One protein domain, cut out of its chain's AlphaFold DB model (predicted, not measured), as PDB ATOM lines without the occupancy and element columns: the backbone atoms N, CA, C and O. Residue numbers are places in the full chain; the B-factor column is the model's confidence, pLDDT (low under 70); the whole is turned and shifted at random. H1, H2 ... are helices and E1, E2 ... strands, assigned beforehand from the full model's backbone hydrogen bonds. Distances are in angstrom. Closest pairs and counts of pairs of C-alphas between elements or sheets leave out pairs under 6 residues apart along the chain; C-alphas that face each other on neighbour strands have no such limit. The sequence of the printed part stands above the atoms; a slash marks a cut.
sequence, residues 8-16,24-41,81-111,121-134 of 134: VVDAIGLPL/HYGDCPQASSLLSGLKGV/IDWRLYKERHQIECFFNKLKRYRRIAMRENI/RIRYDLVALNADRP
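AT A GLANCE: This is residues 8 to 16, 24 to 41, 81 to 111 and 121 to 134 of the 134 residues of the protein "Transposase IS711 orfB" of Brucella sp. 4986/3 (UniProt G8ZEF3). One long helix, H2, makes the long axis, and a long strand, E1, runs back beside it; the short helix H1 lies on the other side of E1, with the strand between the two helices. Residues 8 to 16 form a small loop beside H2 and E1, and residues 104 to 111, of which 104 to 109 belong to H2, stick out free. The printed part has 72 residues, with H1, H2 and E1 in that order along the chain, and its class is mixed, helices and strands. It is loose, with a radius of gyration of the C-alphas of 14.4 A, and elongated, spanning 46 by 26 by 23 A.

IN THESE COORDINATES: H2 is residues 83 to 109, 41.1 A from its first C-alpha at (41.779, -11.831, 60.040) to its last at (46.781, -26.629, 22.003). E1 is residues 122 to 130, 25.5 A long, ending at C-alpha 130 at (36.654, -24.177, 55.968). H1 is residues 28 to 35, 11.1 A long.

HOW THE PARTS SIT: The closest C-alphas of H2 and E1 are those of Ile 92 and Ala 128, 6.5 A apart. Those of H1 and E1 are Ala 31 and Val 127, 6.8 A apart. H1 and H2 are apart. E1 pairs with no named strand. The O i to N i+4 pairs within hydrogen-bond range are 18 of 23 in H2 and 2 of 4 in H1.

THE WHOLE: The two C-alphas farthest apart, those of Ile 111 and Pro 134, are 46.9 A apart. Residues 17 to 23, 42 to 80 and 112 to 120 are not printed; the C-alpha gaps across these cuts are 23.8 A, 16.5 A and 16.3 A. The links from H1 to H2 and from H2 to E1 run across cuts. Mean pLDDT of the printed part is 75.5, and residues 107 to 111 and 121 to 134 are under 70.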
ATOM      1  N   VAL A   8      33.132 -23.125  45.184       88.81
ATOM      2  CA  VAL A   8      33.388 -23.411  46.596       88.81
ATOM      3  C   VAL A   8      34.610 -24.301  46.666       88.81
ATOM      4  O   VAL A   8      34.668 -25.331  45.989       88.81
ATOM      5  N   VAL A   9      35.565 -23.895  47.489       86.38
ATOM      6  CA  VAL A   9      36.839 -24.578  47.694       86.38
ATOM      7  C   VAL A   9      36.975 -24.903  49.177       86.38
ATOM      8  O   VAL A   9      36.571 -24.090  50.012       86.38
ATOM      9  N   ASP A  10      37.495 -26.090  49.483       86.38
ATOM     10  CA  ASP A  10      37.796 -26.504  50.852       86.38
ATOM     11  C   ASP A  10      39.049 -25.802  51.415       86.38
ATOM     12  O   ASP A  10      39.723 -25.019  50.736       86.38
ATOM     13  N   ALA A  11      39.381 -26.112  52.667       83.12
ATOM     14  CA  ALA A  11      40.502 -25.514  53.389       83.12
ATOM     15  C   ALA A  11      41.887 -25.812  52.782       83.12
ATOM     16  O   ALA A  11      42.835 -25.075  53.039       83.12
ATOM     17  N   ILE A  12      42.020 -26.872  51.978       83.69
ATOM     18  CA  ILE A  12      43.290 -27.277  51.353       83.69
ATOM     19  C   ILE A  12      43.364 -26.900  49.867       83.69
ATOM     20  O   ILE A  12      44.337 -27.229  49.183       83.69
ATOM     21  N   GLY A  13      42.356 -26.193  49.348       82.38
ATOM     22  CA  GLY A  13      42.349 -25.693  47.979       82.38
ATOM     23  C   GLY A  13      41.720 -26.638  46.948       82.38
ATOM     24  O   GLY A  13      41.934 -26.434  45.747       82.38
ATOM     25  N   LEU A  14      40.966 -27.664  47.368       85.69
ATOM     26  CA  LEU A  14      40.236 -28.558  46.466       85.69
ATOM     27  C   LEU A  14      38.820 -28.034  46.177       85.69
ATOM     28  O   LEU A  14      38.112 -27.605  47.091       85.69
ATOM     29  N   PRO A  15      38.368 -28.068  44.910       86.81
ATOM     30  CA  PRO A  15      37.019 -27.640  44.569       86.81
ATOM     31  C   PRO A  15      35.980 -28.628  45.101       86.81
ATOM     32  O   PRO A  15      36.005 -29.808  44.760       86.81
ATOM     33  N   LEU A  16      35.014 -28.121  45.863       86.44
ATOM     34  CA  LEU A  16      33.828 -28.873  46.267       86.44
ATOM     35  C   LEU A  16      32.716 -28.738  45.228       86.44
ATOM     36  O   LEU A  16      32.058 -29.716  44.877       86.44
ATOM     37  N   HIS A  24      26.762 -10.989  33.599       81.62
ATOM     38  CA  HIS A  24      25.971  -9.901  34.179       81.62
ATOM     39  C   HIS A  24      25.205 -10.325  35.445       81.62
ATOM     40  O   HIS A  24      24.622  -9.472  36.105       81.62
ATOM     41  N   TYR A  25      25.192 -11.618  35.787       81.31
ATOM     42  CA  TYR A  25      24.559 -12.092  37.014       81.31
ATOM     43  C   TYR A  25      25.365 -11.624  38.233       81.31
ATOM     44  O   TYR A  25      26.601 -11.563  38.206       81.31
ATOM     45  N   GLY A  26      24.640 -11.269  39.295       75.81
ATOM     46  CA  GLY A  26      25.219 -10.914  40.587       75.81
ATOM     47  C   GLY A  26      25.799 -12.130  41.306       75.81
ATOM     48  O   GLY A  26      25.329 -13.255  41.121       75.81
ATOM     49  N   ASP A  27      26.802 -11.889  42.146       76.00
ATOM     50  CA  ASP A  27      27.593 -12.949  42.779       76.00
ATOM     51  C   ASP A  27      26.876 -13.553  43.997       76.00
ATOM     52  O   ASP A  27      26.813 -14.772  44.159       76.00
ATOM     53  N   CYS A  28      26.235 -12.707  44.808       73.88
ATOM     54  CA  CYS A  28      25.590 -13.108  46.059       73.88
ATOM     55  C   CYS A  28      24.487 -14.183  45.908       73.88
ATOM     56  O   CYS A  28      24.535 -15.173  46.641       73.88
ATOM     57  N   PRO A  29      23.555 -14.106  44.931       78.69
ATOM     58  CA  PRO A  29      22.544 -15.154  44.731       78.69
ATOM     59  C   PRO A  29      23.134 -16.535  44.413       78.69
ATOM     60  O   PRO A  29      22.500 -17.565  44.643       78.69
ATOM     61  N   GLN A  30      24.352 -16.579  43.866       81.81
ATOM     62  CA  GLN A  30      25.012 -17.834  43.514       81.81
ATOM     63  C   GLN A  30      25.673 -18.494  44.724       81.81
ATOM     64  O   GLN A  30      25.778 -19.719  44.751       81.81
ATOM     65  N   ALA A  31      26.059 -17.713  45.738       82.12
ATOM     66  CA  ALA A  31      26.716 -18.225  46.935       82.12
ATOM     67  C   ALA A  31      25.809 -19.150  47.750       82.12
ATOM     68  O   ALA A  31      26.209 -20.278  48.023       82.12
ATOM     69  N   SER A  32      24.570 -18.753  48.065       84.69
ATOM     70  CA  SER A  32      23.648 -19.620  48.821       84.69
ATOM     71  C   SER A  32      23.379 -20.940  48.090       84.69
ATOM     72  O   SER A  32      23.403 -22.011  48.692       84.69
ATOM     73  N   SER A  33      23.204 -20.883  46.764       86.06
ATOM     74  CA  SER A  33      23.016 -22.072  45.921       86.06
ATOM     75  C   SER A  33      24.230 -23.003  45.948       86.06
ATOM     76  O   SER A  33      24.067 -24.221  45.979       86.06
ATOM     77  N   LEU A  34      25.439 -22.449  45.936       86.75
ATOM     78  CA  LEU A  34      26.670 -23.227  46.009       86.75
ATOM     79  C   LEU A  34      26.878 -23.860  47.386       86.75
ATOM     80  O   LEU A  34      27.318 -25.005  47.473       86.75
ATOM     81  N   LEU A  35      26.546 -23.129  48.444       87.25
ATOM     82  CA  LEU A  35      26.768 -23.531  49.826       87.25
ATOM     83  C   LEU A  35      25.710 -24.511  50.360       87.25
ATOM     84  O   LEU A  35      25.993 -25.285  51.270       87.25
ATOM     85  N   SER A  36      24.502 -24.509  49.793       88.06
ATOM     86  CA  SER A  36      23.374 -25.314  50.277       88.06
ATOM     87  C   SER A  36      23.665 -26.813  50.379       88.06
ATOM     88  O   SER A  36      24.170 -27.446  49.449       88.06
ATOM     89  N   GLY A  37      23.346 -27.400  51.534       86.00
ATOM     90  CA  GLY A  37      23.529 -28.826  51.808       86.00
ATOM     91  C   GLY A  37      24.972 -29.258  52.088       86.00
ATOM     92  O   GLY A  37      25.213 -30.457  52.231       86.00
ATOM     93  N   LEU A  38      25.933 -28.329  52.165       86.00
ATOM     94  CA  LEU A  38      27.253 -28.638  52.715       86.00
ATOM     95  C   LEU A  38      27.131 -28.917  54.219       86.00
ATOM     96  O   LEU A  38      26.358 -28.271  54.921       86.00
ATOM     97  N   LYS A  39      27.887 -29.903  54.705       83.94
ATOM     98  CA  LYS A  39      27.904 -30.334  56.110       83.94
ATOM     99  C   LYS A  39      29.315 -30.197  56.673       83.94
ATOM    100  O   LYS A  39      30.275 -30.265  55.912       83.94
ATOM    101  N   GLY A  40      29.425 -30.036  57.993       81.19
ATOM    102  CA  GLY A  40      30.720 -29.897  58.672       81.19
ATOM    103  C   GLY A  40      31.425 -28.574  58.366       81.19
ATOM    104  O   GLY A  40      32.644 -28.508  58.365       81.19
ATOM    105  N   VAL A  41      30.659 -27.531  58.047       84.50
ATOM    106  CA  VAL A  41      31.187 -26.205  57.731       84.50
ATOM    107  C   VAL A  41      31.407 -25.434  59.029       84.50
ATOM    108  O   VAL A  41      30.437 -25.105  59.701       84.50
ATOM    109  N   ILE A  81      35.514  -9.820  62.010       89.88
ATOM    110  CA  ILE A  81      36.166 -10.799  61.146       89.88
ATOM    111  C   ILE A  81      37.443 -11.302  61.814       89.88
ATOM    112  O   ILE A  81      38.245 -10.513  62.317       89.88
ATOM    113  N   ASP A  82      37.642 -12.615  61.804       90.38
ATOM    114  CA  ASP A  82      38.920 -13.211  62.163       90.38
ATOM    115  C   ASP A  82      39.876 -13.064  60.974       90.38
ATOM    116  O   ASP A  82      39.800 -13.781  59.972       90.38
ATOM    117  N   TRP A  83      40.794 -12.106  61.082       88.88
ATOM    118  CA  TRP A  83      41.779 -11.831  60.040       88.88
ATOM    119  C   TRP A  83      42.772 -12.970  59.811       88.88
ATOM    120  O   TRP A  83      43.339 -13.052  58.721       88.88
ATOM    121  N   ARG A  84      43.006 -13.839  60.802       89.31
ATOM    122  CA  ARG A  84      43.862 -15.016  60.633       89.31
ATOM    123  C   ARG A  84      43.162 -16.027  59.733       89.31
ATOM    124  O   ARG A  84      43.765 -16.445  58.753       89.31
ATOM    125  N   LEU A  85      41.890 -16.326  59.997       86.44
ATOM    126  CA  LEU A  85      41.083 -17.183  59.122       86.44
ATOM    127  C   LEU A  85      40.868 -16.548  57.745       86.44
ATOM    128  O   LEU A  85      40.969 -17.225  56.729       86.44
ATOM    129  N   TYR A  86      40.643 -15.236  57.675       87.50
ATOM    130  CA  TYR A  86      40.441 -14.551  56.397       87.50
ATOM    131  C   TYR A  86      41.655 -14.648  55.455       87.50
ATOM    132  O   TYR A  86      41.487 -14.619  54.234       87.50
ATOM    133  N   LYS A  87      42.882 -14.800  55.979       86.62
ATOM    134  CA  LYS A  87      44.082 -15.027  55.149       86.62
ATOM    135  C   LYS A  87      44.008 -16.330  54.345       86.62
ATOM    136  O   LYS A  87      44.561 -16.370  53.246       86.62
ATOM    137  N   GLU A  88      43.254 -17.327  54.807       86.12
ATOM    138  CA  GLU A  88      43.047 -18.596  54.092       86.12
ATOM    139  C   GLU A  88      42.284 -18.427  52.768       86.12
ATOM    140  O   GLU A  88      42.297 -19.321  51.921       86.12
ATOM    141  N   ARG A  89      41.719 -17.238  52.491       86.88
ATOM    142  CA  ARG A  89      41.188 -16.896  51.159       86.88
ATOM    143  C   ARG A  89      42.212 -17.105  50.031       86.88
ATOM    144  O   ARG A  89      41.822 -17.297  48.879       86.88
ATOM    145  N   HIS A  90      43.511 -17.086  50.350       85.75
ATOM    146  CA  HIS A  90      44.590 -17.384  49.409       85.75
ATOM    147  C   HIS A  90      44.437 -18.759  48.735       85.75
ATOM    148  O   HIS A  90      44.771 -18.899  47.558       85.75
ATOM    149  N   GLN A  91      43.872 -19.762  49.419       84.56
ATOM    150  CA  GLN A  91      43.629 -21.081  48.820       84.56
ATOM    151  C   GLN A  91      42.707 -20.992  47.602       84.56
ATOM    152  O   GLN A  91      42.921 -21.649  46.578       84.56
ATOM    153  N   ILE A  92      41.730 -20.091  47.662       82.69
ATOM    154  CA  ILE A  92      40.784 -19.855  46.576       82.69
ATOM    155  C   ILE A  92      41.462 -19.120  45.417       82.69
ATOM    156  O   ILE A  92      41.250 -19.455  44.250       82.69
ATOM    157  N   GLU A  93      42.320 -18.141  45.721       86.12
ATOM    158  CA  GLU A  93      43.137 -17.462  44.709       86.12
ATOM    159  C   GLU A  93      44.039 -18.467  43.980       86.12
ATOM    160  O   GLU A  93      44.106 -18.465  42.749       86.12
ATOM    161  N   CYS A  94      44.684 -19.365  44.728       88.50
ATOM    162  CA  CYS A  94      45.494 -20.454  44.195       88.50
ATOM    163  C   CYS A  94      44.689 -21.375  43.277       88.50
ATOM    164  O   CYS A  94      45.136 -21.674  42.165       88.50
ATOM    165  N   PHE A  95      43.489 -21.783  43.692       88.00
ATOM    166  CA  PHE A  95      42.580 -22.581  42.872       88.00
ATOM    167  C   PHE A  95      42.255 -21.890  41.537       88.00
ATOM    168  O   PHE A  95      42.474 -22.458  40.462       88.00
ATOM    169  N   PHE A  96      41.821 -20.629  41.568       84.56
ATOM    170  CA  PHE A  96      41.496 -19.904  40.339       84.56
ATOM    171  C   PHE A  96      42.722 -19.599  39.477       84.56
ATOM    172  O   PHE A  96      42.622 -19.583  38.247       84.56
ATOM    173  N   ASN A  97      43.893 -19.394  40.075       87.94
ATOM    174  CA  ASN A  97      45.143 -19.243  39.336       87.94
ATOM    175  C   ASN A  97      45.520 -20.534  38.595       87.94
ATOM    176  O   ASN A  97      45.900 -20.468  37.422       87.94
ATOM    177  N   LYS A  98      45.333 -21.708  39.218       88.94
ATOM    178  CA  LYS A  98      45.487 -23.011  38.546       88.94
ATOM    179  C   LYS A  98      44.510 -23.141  37.373       88.94
ATOM    180  O   LYS A  98      44.945 -23.441  36.262       88.94
ATOM    181  N   LEU A  99      43.227 -22.813  37.566       86.31
ATOM    182  CA  LEU A  99      42.229 -22.830  36.484       86.31
ATOM    183  C   LEU A  99      42.600 -21.905  35.318       86.31
ATOM    184  O   LEU A  99      42.555 -22.315  34.157       86.31
ATOM    185  N   LYS A 100      43.023 -20.668  35.604       82.38
ATOM    186  CA  LYS A 100      43.492 -19.717  34.582       82.38
ATOM    187  C   LYS A 100      44.685 -20.273  33.802       82.38
ATOM    188  O   LYS A 100      44.743 -20.105  32.582       82.38
ATOM    189  N   ARG A 101      45.620 -20.941  34.486       86.06
ATOM    190  CA  ARG A 101      46.786 -21.577  33.861       86.06
ATOM    191  C   ARG A 101      46.369 -22.721  32.938       86.06
ATOM    192  O   ARG A 101      46.789 -22.720  31.784       86.06
ATOM    193  N   TYR A 102      45.507 -23.630  33.393       84.69
ATOM    194  CA  TYR A 102      45.006 -24.728  32.560       84.69
ATOM    195  C   TYR A 102      44.223 -24.228  31.355       84.69
ATOM    196  O   TYR A 102      44.465 -24.691  30.245       84.69
ATOM    197  N   ARG A 103      43.370 -23.213  31.530       81.44
ATOM    198  CA  ARG A 103      42.670 -22.562  30.418       81.44
ATOM    199  C   ARG A 103      43.651 -22.051  29.362       81.44
ATOM    200  O   ARG A 103      43.438 -22.259  28.174       81.44
ATOM    201  N   ARG A 104      44.724 -21.377  29.787       79.06
ATOM    202  CA  ARG A 104      45.751 -20.856  28.874       79.06
ATOM    203  C   ARG A 104      46.450 -21.977  28.105       79.06
ATOM    204  O   ARG A 104      46.719 -21.789  26.927       79.06
ATOM    205  N   ILE A 105      46.740 -23.103  28.757       78.88
ATOM    206  CA  ILE A 105      47.367 -24.273  28.121       78.88
ATOM    207  C   ILE A 105      46.394 -24.925  27.133       78.88
ATOM    208  O   ILE A 105      46.719 -25.037  25.960       78.88
ATOM    209  N   ALA A 106      45.170 -25.242  27.558       72.69
ATOM    210  CA  ALA A 106      44.153 -25.851  26.699       72.69
ATOM    211  C   ALA A 106      43.822 -24.991  25.466       72.69
ATOM    212  O   ALA A 106      43.536 -25.516  24.396       72.69
ATOM    213  N   MET A 107      43.876 -23.661  25.594       62.22
ATOM    214  CA  MET A 107      43.696 -22.753  24.459       62.22
ATOM    215  C   MET A 107      44.917 -22.692  23.536       62.22
ATOM    216  O   MET A 107      44.736 -22.411  22.360       62.22
ATOM    217  N   ARG A 108      46.136 -22.951  24.027       61.38
ATOM    218  CA  ARG A 108      47.342 -23.014  23.183       61.38
ATOM    219  C   ARG A 108      47.321 -24.234  22.269       61.38
ATOM    220  O   ARG A 108      47.532 -24.066  21.079       61.38
ATOM    221  N   GLU A 109      46.941 -25.397  22.797       56.62
ATOM    222  CA  GLU A 109      46.781 -26.629  22.003       56.62
ATOM    223  C   GLU A 109      45.637 -26.533  20.967       56.62
ATOM    224  O   GLU A 109      45.597 -27.293  20.006       56.62
ATOM    225  N   ASN A 110      44.693 -25.598  21.143       50.38
ATOM    226  CA  ASN A 110      43.551 -25.401  20.238       50.38
ATOM    227  C   ASN A 110      43.757 -24.304  19.177       50.38
ATOM    228  O   ASN A 110      42.901 -24.151  18.303       50.38
ATOM    229  N   ILE A 111      44.851 -23.532  19.228       50.59
ATOM    230  CA  ILE A 111      45.101 -22.453  18.253       50.59
ATOM    231  C   ILE A 111      45.484 -23.002  16.870       50.59
ATOM    232  O   ILE A 111      45.204 -22.341  15.874       50.59
ATOM    233  N   ARG A 121      35.258 -14.273  27.498       59.44
ATOM    234  CA  ARG A 121      36.019 -13.840  28.677       59.44
ATOM    235  C   ARG A 121      35.325 -14.414  29.917       59.44
ATOM    236  O   ARG A 121      34.238 -13.953  30.264       59.44
ATOM    237  N   ILE A 122      35.939 -15.424  30.540       55.16
ATOM    238  CA  ILE A 122      35.464 -16.013  31.796       55.16
ATOM    239  C   ILE A 122      36.030 -15.187  32.958       55.16
ATOM    240  O   ILE A 122      37.249 -15.018  33.046       55.16
ATOM    241  N   ARG A 123      35.158 -14.641  33.809       51.50
ATOM    242  CA  ARG A 123      35.508 -14.061  35.115       51.50
ATOM    243  C   ARG A 123      35.354 -15.133  36.193       51.50
ATOM    244  O   ARG A 123      34.563 -16.049  36.025       51.50
ATOM    245  N   TYR A 124      36.150 -15.050  37.248       51.59
ATOM    246  CA  TYR A 124      36.207 -16.052  38.307       51.59
ATOM    247  C   TYR A 124      35.875 -15.358  39.622       51.59
ATOM    248  O   TYR A 124      36.615 -14.448  39.993       51.59
ATOM    249  N   ASP A 125      34.797 -15.774  40.280       50.44
ATOM    250  CA  ASP A 125      34.252 -15.114  41.465       50.44
ATOM    251  C   ASP A 125      34.219 -16.093  42.661       50.44
ATOM    252  O   ASP A 125      33.991 -17.296  42.514       50.44
ATOM    253  N   LEU A 126      34.497 -15.567  43.858       51.56
ATOM    254  CA  LEU A 126      35.125 -16.287  44.979       51.56
ATOM    255  C   LEU A 126      34.157 -16.728  46.106       51.56
ATOM    256  O   LEU A 126      33.597 -15.870  46.771       51.56
ATOM    257  N   VAL A 127      34.031 -18.020  46.435       53.91
ATOM    258  CA  VAL A 127      33.445 -18.464  47.724       53.91
ATOM    259  C   VAL A 127      34.344 -19.545  48.347       53.91
ATOM    260  O   VAL A 127      34.676 -20.529  47.697       53.91
ATOM    261  N   ALA A 128      34.771 -19.381  49.600       53.62
ATOM    262  CA  ALA A 128      35.512 -20.394  50.363       53.62
ATOM    263  C   ALA A 128      34.707 -20.948  51.515       53.62
ATOM    264  O   ALA A 128      33.850 -20.277  52.095       53.62
ATOM    265  N   LEU A 129      35.119 -22.145  51.917       51.50
ATOM    266  CA  LEU A 129      34.580 -22.828  53.061       51.50
ATOM    267  C   LEU A 129      35.677 -23.625  53.779       51.50
ATOM    268  O   LEU A 129      36.328 -24.475  53.179       51.50
ATOM    269  N   ASN A 130      35.866 -23.348  55.068       44.94
ATOM    270  CA  ASN A 130      36.654 -24.177  55.968       44.94
ATOM    271  C   ASN A 130      35.705 -25.218  56.579       44.94
ATOM    272  O   ASN A 130      34.850 -24.890  57.411       44.94
ATOM    273  N   ALA A 131      35.806 -26.451  56.092       42.72
ATOM    274  CA  ALA A 131      35.307 -27.613  56.801       42.72
ATOM    275  C   ALA A 131      36.468 -28.102  57.662       42.72
ATOM    276  O   ALA A 131      37.384 -28.739  57.137       42.72
ATOM    277  N   ASP A 132      36.462 -27.757  58.951       39.72
ATOM    278  CA  ASP A 132      37.310 -28.479  59.895       39.72
ATOM    279  C   ASP A 132      36.981 -29.966  59.720       39.72
ATOM    280  O   ASP A 132      35.817 -30.376  59.797       39.72
ATOM    281  N   ARG A 133      37.997 -30.776  59.406       34.41
ATOM    282  CA  ARG A 133      37.860 -32.216  59.623       34.41
ATOM    283  C   ARG A 133      37.749 -32.433  61.138       34.41
ATOM    284  O   ARG A 133      38.440 -31.723  61.868       34.41
ATOM    285  N   PRO A 134      36.905 -33.378  61.587       36.94
ATOM    286  CA  PRO A 134      36.918 -33.808  62.981       36.94
ATOM    287  C   PRO A 134      38.312 -34.283  63.407       36.94
ATOM    288  O   PRO A 134      39.058 -34.791  62.533       36.94
TER     289      PRO A 134